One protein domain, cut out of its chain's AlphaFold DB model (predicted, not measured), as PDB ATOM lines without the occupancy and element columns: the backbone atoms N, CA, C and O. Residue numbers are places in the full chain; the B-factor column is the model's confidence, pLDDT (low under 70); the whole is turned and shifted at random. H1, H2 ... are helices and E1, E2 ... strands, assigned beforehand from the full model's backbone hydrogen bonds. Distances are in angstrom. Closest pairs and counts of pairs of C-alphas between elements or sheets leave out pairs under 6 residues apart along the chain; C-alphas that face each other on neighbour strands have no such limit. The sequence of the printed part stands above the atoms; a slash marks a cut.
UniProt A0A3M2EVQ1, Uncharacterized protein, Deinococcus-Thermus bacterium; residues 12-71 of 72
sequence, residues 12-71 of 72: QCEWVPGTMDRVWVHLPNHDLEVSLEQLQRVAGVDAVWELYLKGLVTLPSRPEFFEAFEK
ATOM      1  N   GLN A  12     276.594 237.941 168.646       95.25
ATOM      2  CA  GLN A  12     275.757 236.862 169.153       95.25
ATOM      3  C   GLN A  12     276.070 235.580 168.388       95.25
ATOM      4  O   GLN A  12     276.155 235.612 167.167       95.25
ATOM      5  N   CYS A  13     276.217 234.461 169.090       96.38
ATOM      6  CA  CYS A  13     276.492 233.171 168.473       96.38
ATOM      7  C   CYS A  13     275.414 232.150 168.840       96.38
ATOM      8  O   CYS A  13     275.048 232.041 170.011       96.38
ATOM      9  N   GLU A  14     274.936 231.394 167.854       97.06
ATOM     10  CA  GLU A  14     273.936 230.333 168.018       97.06
ATOM     11  C   GLU A  14     274.237 229.132 167.120       97.06
ATOM     12  O   GLU A  14     274.959 229.240 166.128       97.06
ATOM     13  N   TRP A  15     273.707 227.964 167.471       97.19
ATOM     14  CA  TRP A  15     273.907 226.753 166.675       97.19
ATOM     15  C   TRP A  15     273.257 226.859 165.301       97.19
ATOM     16  O   TRP A  15     272.104 227.275 165.186       97.19
ATOM     17  N   VAL A  16     273.945 226.350 164.277       96.75
ATOM     18  CA  VAL A  16     273.287 226.055 163.002       96.75
ATOM     19  C   VAL A  16     272.433 224.794 163.180       96.75
ATOM     20  O   VAL A  16     272.975 223.735 163.528       96.75
ATOM     21  N   PRO A  17     271.109 224.853 162.940       94.38
ATOM     22  CA  PRO A  17     270.220 223.715 163.137       94.38
ATOM     23  C   PRO A  17     270.647 222.485 162.333       94.38
ATOM     24  O   PRO A  17     270.954 222.574 161.147       94.38
ATOM     25  N   GLY A  18     270.619 221.316 162.975       93.94
ATOM     26  CA  GLY A  18     270.965 220.044 162.331       93.94
ATOM     27  C   GLY A  18     272.468 219.789 162.184       93.94
ATOM     28  O   GLY A  18     272.845 218.781 161.591       93.94
ATOM     29  N   THR A  19     273.316 220.655 162.741       93.56
ATOM     30  CA  THR A  19     274.768 220.449 162.802       93.56
ATOM     31  C   THR A  19     275.226 220.232 164.240       93.56
ATOM     32  O   THR A  19     274.537 220.601 165.189       93.56
ATOM     33  N   MET A  20     276.394 219.610 164.401       91.12
ATOM     34  CA  MET A  20     277.034 219.436 165.711       91.12
ATOM     35  C   MET A  20     278.252 220.347 165.898       91.12
ATOM     36  O   MET A  20     278.769 220.458 167.008       91.12
ATOM     37  N   ASP A  21     278.724 220.972 164.819       96.38
ATOM     38  CA  ASP A  21     280.010 221.660 164.750       96.38
ATOM     39  C   ASP A  21     279.942 223.021 164.043       96.38
ATOM     40  O   ASP A  21     280.989 223.639 163.855       96.38
ATOM     41  N   ARG A  22     278.752 223.504 163.654       97.94
ATOM     42  CA  ARG A  22     278.581 224.807 162.994       97.94
ATOM     43  C   ARG A  22     277.828 225.790 163.872       97.94
ATOM     44  O   ARG A  22     276.839 225.453 164.526       97.94
ATOM     45  N   VAL A  23     278.300 227.029 163.847       98.06
ATOM     46  CA  VAL A  23     277.772 228.130 164.649       98.06
ATOM     47  C   VAL A  23     277.548 229.334 163.745       98.06
ATOM     48  O   VAL A  23     278.456 229.742 163.018       98.06
ATOM     49  N   TRP A  24     276.358 229.924 163.809       97.94
ATOM     50  CA  TRP A  24     276.116 231.253 163.265       97.94
ATOM     51  C   TRP A  24     276.670 232.304 164.215       97.94
ATOM     52  O   TRP A  24     276.361 232.302 165.404       97.94
ATOM     53  N   VAL A  25     277.478 233.213 163.681       96.62
ATOM     54  CA  VAL A  25     278.006 234.392 164.360       96.62
ATOM     55  C   VAL A  25     277.347 235.612 163.740       96.62
ATOM     56  O   VAL A  25     277.625 235.983 162.604       96.62
ATOM     57  N   HIS A  26     276.470 236.243 164.502       94.38
ATOM     58  CA  HIS A  26     275.799 237.475 164.132       94.38
ATOM     59  C   HIS A  26     276.680 238.657 164.510       94.38
ATOM     60  O   HIS A  26     276.772 239.024 165.686       94.38
ATOM     61  N   LEU A  27     277.331 239.245 163.513       90.88
ATOM     62  CA  LEU A  27     278.055 240.499 163.653       90.88
ATOM     63  C   LEU A  27     277.096 241.682 163.415       90.88
ATOM     64  O   LEU A  27     276.027 241.513 162.825       90.88
ATOM     65  N   PRO A  28     277.470 242.913 163.812       86.31
ATOM     66  CA  PRO A  28     276.653 244.102 163.558       86.31
ATOM     67  C   PRO A  28     276.255 244.315 162.087       86.31
ATOM     68  O   PRO A  28     275.180 244.848 161.813       86.31
ATOM     69  N   ASN A  29     277.112 243.905 161.146       85.88
ATOM     70  CA  ASN A  29     276.940 244.200 159.721       85.88
ATOM     71  C   ASN A  29     276.404 243.008 158.915       85.88
ATOM     72  O   ASN A  29     275.721 243.206 157.909       85.88
ATOM     73  N   HIS A  30     276.736 241.783 159.320       89.69
ATOM     74  CA  HIS A  30     276.384 240.560 158.606       89.69
ATOM     75  C   HIS A  30     276.502 239.331 159.515       89.69
ATOM     76  O   HIS A  30     276.998 239.414 160.634       89.69
ATOM     77  N   ASP A  31     276.051 238.190 159.005       93.88
ATOM     78  CA  ASP A  31     276.148 236.905 159.688       93.88
ATOM     79  C   ASP A  31     277.236 236.052 159.028       93.88
ATOM     80  O   ASP A  31     277.369 236.053 157.802       93.88
ATOM     81  N   LEU A  32     277.985 235.309 159.837       94.94
ATOM     82  CA  LEU A  32     278.994 234.346 159.402       94.94
ATOM     83  C   LEU A  32     278.628 232.957 159.917       94.94
ATOM     84  O   LEU A  32     278.092 232.817 161.012       94.94
ATOM     85  N   GLU A  33     278.964 231.920 159.160       97.44
ATOM     86  CA  GLU A  33     278.962 230.548 159.663       97.44
ATOM     87  C   GLU A  33     280.404 230.115 159.909       97.44
ATOM     88  O   GLU A  33     281.234 230.152 159.002       97.44
ATOM     89  N   VAL A  34     280.700 229.690 161.133       97.69
ATOM     90  CA  VAL A  34     282.037 229.243 161.538       97.69
ATOM     91  C   VAL A  34     281.964 227.840 162.124       97.69
ATOM     92  O   VAL A  34     280.906 227.381 162.562       97.69
ATOM     93  N   SER A  35     283.095 227.138 162.145       97.94
ATOM     94  CA  SER A  35     283.194 225.900 162.911       97.94
ATOM     95  C   SER A  35     283.252 226.185 164.413       97.94
ATOM     96  O   SER A  35     283.716 227.239 164.858       97.94
ATOM     97  N   LEU A  36     282.847 225.207 165.219       97.31
ATOM     98  CA  LEU A  36     282.963 225.269 166.673       97.31
ATOM     99  C   LEU A  36     284.420 225.472 167.125       97.31
ATOM    100  O   LEU A  36     284.681 226.182 168.092       97.31
ATOM    101  N   GLU A  37     285.380 224.902 166.391       97.56
ATOM    102  CA  GLU A  37     286.811 225.093 166.644       97.56
ATOM    103  C   GLU A  37     287.249 226.545 166.389       97.56
ATOM    104  O   GLU A  37     288.004 227.118 167.177       97.56
ATOM    105  N   GLN A  38     286.761 227.167 165.309       98.12
ATOM    106  CA  GLN A  38     287.022 228.578 165.022       98.12
ATOM    107  C   GLN A  38     286.411 229.478 166.102       98.12
ATOM    108  O   GLN A  38     287.096 230.381 166.586       98.12
ATOM    109  N   LEU A  39     285.178 229.195 166.545       97.44
ATOM    110  CA  LEU A  39     284.571 229.895 167.680       97.44
ATOM    111  C   LEU A  39     285.440 229.763 168.935       97.44
ATOM    112  O   LEU A  39     285.744 230.770 169.565       97.44
ATOM    113  N   GLN A  40     285.879 228.550 169.277       97.69
ATOM    114  CA  GLN A  40     286.722 228.312 170.449       97.69
ATOM    115  C   GLN A  40     288.041 229.086 170.374       97.69
ATOM    116  O   GLN A  40     288.506 229.619 171.380       97.69
ATOM    117  N   ARG A  41     288.652 229.154 169.188       97.81
ATOM    118  CA  ARG A  41     289.908 229.877 168.968       97.81
ATOM    119  C   ARG A  41     289.744 231.384 169.159       97.81
ATOM    120  O   ARG A  41     290.646 232.015 169.697       97.81
ATOM    121  N   VAL A  42     288.623 231.942 168.708       97.12
ATOM    122  CA  VAL A  42     288.358 233.385 168.772       97.12
ATOM    123  C   VAL A  42     287.818 233.799 170.138       97.12
ATOM    124  O   VAL A  42     288.358 234.710 170.752       97.12
ATOM    125  N   ALA A  43     286.769 233.135 170.620       95.38
ATOM    126  CA  ALA A  43     286.000 233.525 171.803       95.38
ATOM    127  C   ALA A  43     286.398 232.775 173.087       95.38
ATOM    128  O   ALA A  43     285.928 233.117 174.174       95.38
ATOM    129  N   GLY A  44     287.268 231.771 172.979       96.56
ATOM    130  CA  GLY A  44     287.683 230.930 174.095       96.56
ATOM    131  C   GLY A  44     286.708 229.789 174.397       96.56
ATOM    132  O   GLY A  44     285.600 229.702 173.868       96.56
ATOM    133  N   VAL A  45     287.146 228.885 175.275       96.69
ATOM    134  CA  VAL A  45     286.383 227.680 175.636       96.69
ATOM    135  C   VAL A  45     285.106 228.003 176.419       96.69
ATOM    136  O   VAL A  45     284.099 227.323 176.246       96.69
ATOM    137  N   ASP A  46     285.104 229.069 177.220       96.25
ATOM    138  CA  ASP A  46     283.941 229.465 178.022       96.25
ATOM    139  C   ASP A  46     282.736 229.815 177.141       96.25
ATOM    140  O   ASP A  46     281.610 229.431 177.452       96.25
ATOM    141  N   ALA A  47     282.970 230.457 175.991       95.50
ATOM    142  CA  ALA A  47     281.913 230.765 175.032       95.50
ATOM    143  C   ALA A  47     281.282 229.495 174.438       95.50
ATOM    144  O   ALA A  47     280.067 229.428 174.262       95.50
ATOM    145  N   VAL A  48     282.098 228.471 174.172       96.56
ATOM    146  CA  VAL A  48     281.626 227.164 173.694       96.56
ATOM    147  C   VAL A  48     280.794 226.463 174.767       96.56
ATOM    148  O   VAL A  48     279.728 225.931 174.463       96.56
ATOM    149  N   TRP A  49     281.233 226.495 176.027       96.50
ATOM    150  CA  TRP A  49     280.466 225.936 177.142       96.50
ATOM    151  C   TRP A  49     279.109 226.617 177.306       96.50
ATOM    152  O   TRP A  49     278.092 225.934 177.424       96.50
ATOM    153  N   GLU A  50     279.070 227.950 177.275       96.00
ATOM    154  CA  GLU A  50     277.807 228.685 177.331       96.00
ATOM    155  C   GLU A  50     276.890 228.328 176.160       96.00
ATOM    156  O   GLU A  50     275.700 228.086 176.369       96.00
ATOM    157  N   LEU A  51     277.445 228.226 174.951       95.69
ATOM    158  CA  LEU A  51     276.706 227.850 173.752       95.69
ATOM    159  C   LEU A  51     276.101 226.440 173.871       95.69
ATOM    160  O   LEU A  51     274.941 226.240 173.510       95.69
ATOM    161  N   TYR A  52     276.835 225.469 174.418       94.44
ATOM    162  CA  TYR A  52     276.299 224.130 174.689       94.44
ATOM    163  C   TYR A  52     275.180 224.140 175.731       94.44
ATOM    164  O   TYR A  52     274.188 223.434 175.572       94.44
ATOM    165  N   LEU A  53     275.334 224.927 176.797       95.25
ATOM    166  CA  LEU A  53     274.389 224.940 177.913       95.25
ATOM    167  C   LEU A  53     273.103 225.709 177.598       95.25
ATOM    168  O   LEU A  53     272.028 225.322 178.051       95.25
ATOM    169  N   LYS A  54     273.211 226.817 176.862       94.94
ATOM    170  CA  LYS A  54     272.115 227.770 176.646       94.94
ATOM    171  C   LYS A  54     271.573 227.745 175.217       94.94
ATOM    172  O   LYS A  54     270.529 228.334 174.959       94.94
ATOM    173  N   GLY A  55     272.289 227.116 174.283       93.06
ATOM    174  CA  GLY A  55     272.009 227.195 172.846       93.06
ATOM    175  C   GLY A  55     272.377 228.543 172.213       93.06
ATOM    176  O   GLY A  55     272.223 228.709 171.006       93.06
ATOM    177  N   LEU A  56     272.866 229.489 173.022       94.00
ATOM    178  CA  LEU A  56     273.186 230.854 172.639       94.00
ATOM    179  C   LEU A  56     274.300 231.415 173.525       94.00
ATOM    180  O   LEU A  56     274.282 231.210 174.738       94.00
ATOM    181  N   VAL A  57     275.203 232.203 172.944       95.00
ATOM    182  CA  VAL A  57     276.155 233.029 173.696       95.00
ATOM    183  C   VAL A  57     276.221 234.443 173.120       95.00
ATOM    184  O   VAL A  57     276.176 234.647 171.908       95.00
ATOM    185  N   THR A  58     276.317 235.442 173.995       93.81
ATOM    186  CA  THR A  58     276.582 236.834 173.610       93.81
ATOM    187  C   THR A  58     277.991 237.184 174.045       93.81
ATOM    188  O   THR A  58     278.307 237.134 175.233       93.81
ATOM    189  N   LEU A  59     278.842 237.530 173.087       92.88
ATOM    190  CA  LEU A  59     280.220 237.892 173.376       92.88
ATOM    191  C   LEU A  59     280.305 239.353 173.833       92.88
ATOM    192  O   LEU A  59     279.505 240.191 173.399       92.88
ATOM    193  N   PRO A  60     281.293 239.693 174.679       89.19
ATOM    194  CA  PRO A  60     281.584 241.077 175.017       89.19
ATOM    195  C   PRO A  60     281.769 241.919 173.751       89.19
ATOM    196  O   PRO A  60     282.446 241.496 172.816       89.19
ATOM    197  N   SER A  61     281.214 243.133 173.736       83.88
ATOM    198  CA  SER A  61     281.380 244.073 172.620       83.88
ATOM    199  C   SER A  61     282.795 244.661 172.624       83.88
ATOM    200  O   SER A  61     283.034 245.775 173.090       83.88
ATOM    201  N   ARG A  62     283.762 243.855 172.181       88.06
ATOM    202  CA  ARG A  62     285.167 244.232 172.053       88.06
ATOM    203  C   ARG A  62     285.578 244.204 170.581       88.06
ATOM    204  O   ARG A  62     285.271 243.218 169.905       88.06
ATOM    205  N   PRO A  63     286.308 245.225 170.092       88.00
ATOM    206  CA  PRO A  63     286.770 245.268 168.703       88.00
ATOM    207  C   PRO A  63     287.580 244.029 168.300       88.00
ATOM    208  O   PRO A  63     287.456 243.558 167.175       88.00
ATOM    209  N   GLU A  64     288.339 243.457 169.242       92.31
ATOM    210  CA  GLU A  64     289.171 242.264 169.033       92.31
ATOM    211  C   GLU A  64     288.388 241.049 168.517       92.31
ATOM    212  O   GLU A  64     288.864 240.357 167.620       92.31
ATOM    213  N   PHE A  65     287.173 240.811 169.019       92.50
ATOM    214  CA  PHE A  65     286.348 239.702 168.539       92.50
ATOM    215  C   PHE A  65     285.826 239.974 167.134       92.50
ATOM    216  O   PHE A  65     285.889 239.091 166.285       92.50
ATOM    217  N   PHE A  66     285.351 241.193 166.873       90.81
ATOM    218  CA  PHE A  66     284.838 241.569 165.557       90.81
ATOM    219  C   PHE A  66     285.916 241.397 164.480       90.81
ATOM    220  O   PHE A  66     285.706 240.687 163.503       90.81
ATOM    221  N   GLU A  67     287.104 241.962 164.703       92.81
ATOM    222  CA  GLU A  67     288.225 241.828 163.772       92.81
ATOM    223  C   GLU A  67     288.703 240.385 163.600       92.81
ATOM    224  O   GLU A  67     289.196 240.031 162.531       92.81
ATOM    225  N   ALA A  68     288.618 239.563 164.647       95.56
ATOM    226  CA  ALA A  68     289.005 238.162 164.573       95.56
ATOM    227  C   ALA A  68     288.019 237.344 163.730       95.56
ATOM    228  O   ALA A  68     288.466 236.554 162.904       95.56
ATOM    229  N   PHE A  69     286.707 237.552 163.892       94.62
ATOM    230  CA  PHE A  69     285.691 236.866 163.085       94.62
ATOM    231  C   PHE A  69     285.708 237.302 161.617       94.62
ATOM    232  O   PHE A  69     285.568 236.454 160.746       94.62
ATOM    233  N   GLU A  70     285.962 238.581 161.333       91.06
ATOM    234  CA  GLU A  70     286.118 239.104 159.962       91.06
ATOM    235  C   GLU A  70     287.329 238.510 159.209       91.06
ATOM    236  O   GLU A  70     287.439 238.646 157.993       91.06
ATOM    237  N   LYS A  71     288.271 237.875 159.920       93.25
ATOM    238  CA  LYS A  71     289.488 237.270 159.347       93.25
ATOM    239  C   LYS A  71     289.408 235.746 159.185       93.25
ATOM    240  O   LYS A  71     290.419 235.147 158.810       93.25
TER     241      LYS A  71
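Overview. This is residues 12 to 71 of the 72 residues of an uncharacterized protein of Deinococcus-Thermus bacterium (UniProt A0A3M2EVQ1). A small, strongly twisted sheet of four strands curls round helix H1, and H2, on the same face, packs over the edge strand E4 and touches H1 at a steep tilt of 62 degrees. The short helix H3 packs on H1 and only grazes the sheet, with its residues 65 to 69. The 60 printed residues hold four named strands and three named helices in the order E1, E2, E3, H1, H2, E4, H3; the sheet runs E3, E2, E1, E4, all antiparallel. The class is mixed, helices and strands, and the whole is compact, with a radius of gyration of the C-alphas of 10.3 A and spans of 28 by 21 by 17 A.

Along the chain. Find C-alpha 12 at (275.757, 236.862, 169.153); there E1 begins, residues 12 to 15, 10.6 A long. After a short link, E2 takes residues 22 to 26 over 13.0 A, and after a tight one E3 takes residues 31 to 35 over 13.5 A. H1, residues 36 to 43, follows at once from C-alpha 36 at (282.963, 225.269, 166.673) and measures 10.2 A. H2, residues 45 to 54, is 14.3 A long. E4, residues 56 to 59, covers 10.0 A. H3, residues 63 to 69, runs 10.2 A to C-alpha 69 at (285.691, 236.866, 163.085).

Arrangement. Begin with the meander E1, E2, E3, each strand the antiparallel neighbour of the one before. In the hairpin of E1 and E2, look at N 24 and O 14, 2.8 A apart; in that of E2 and E3, at N 25 and O 32, also 2.8 A. E4 and E1 are antiparallel neighbours, with N 13 and O 57 within hydrogen-bond range at 2.8 A. H1 and H2 are on the same face of the sheet, making two layers, helices on one face of a sheet. The C-alphas of Arg 22 and Leu 36 are the closest of E2 and H1, at 5.7 A. H2 has a height over the sheet of 7.7 A and lies over E4, running along the strands at 25 degrees to E4 on the local plane; 6 of its C-alphas fall on E4 and 2 on E1, which it only just fails to lie over. H1 and H2 touch, closest at C-alphas 40 and 48, 6.1 A, at a steep tilt of 62 degrees, opposite ways. H1 and H3 touch at C-alphas 42 and 68, 6.4 A, their closest, at a shallow tilt of 17 degrees, opposite ways. H2 and H3 are apart. In H1, H2 and H3 every O i to N i+4 pair is within hydrogen-bond range.

Size, cuts and confidence. Look to the C-alphas of Gly 18 and Pro 63 for the two farthest apart, 30.4 A. The printed part has no cut and no long link. Its mean pLDDT is 94.4, and no printed residue is under 70.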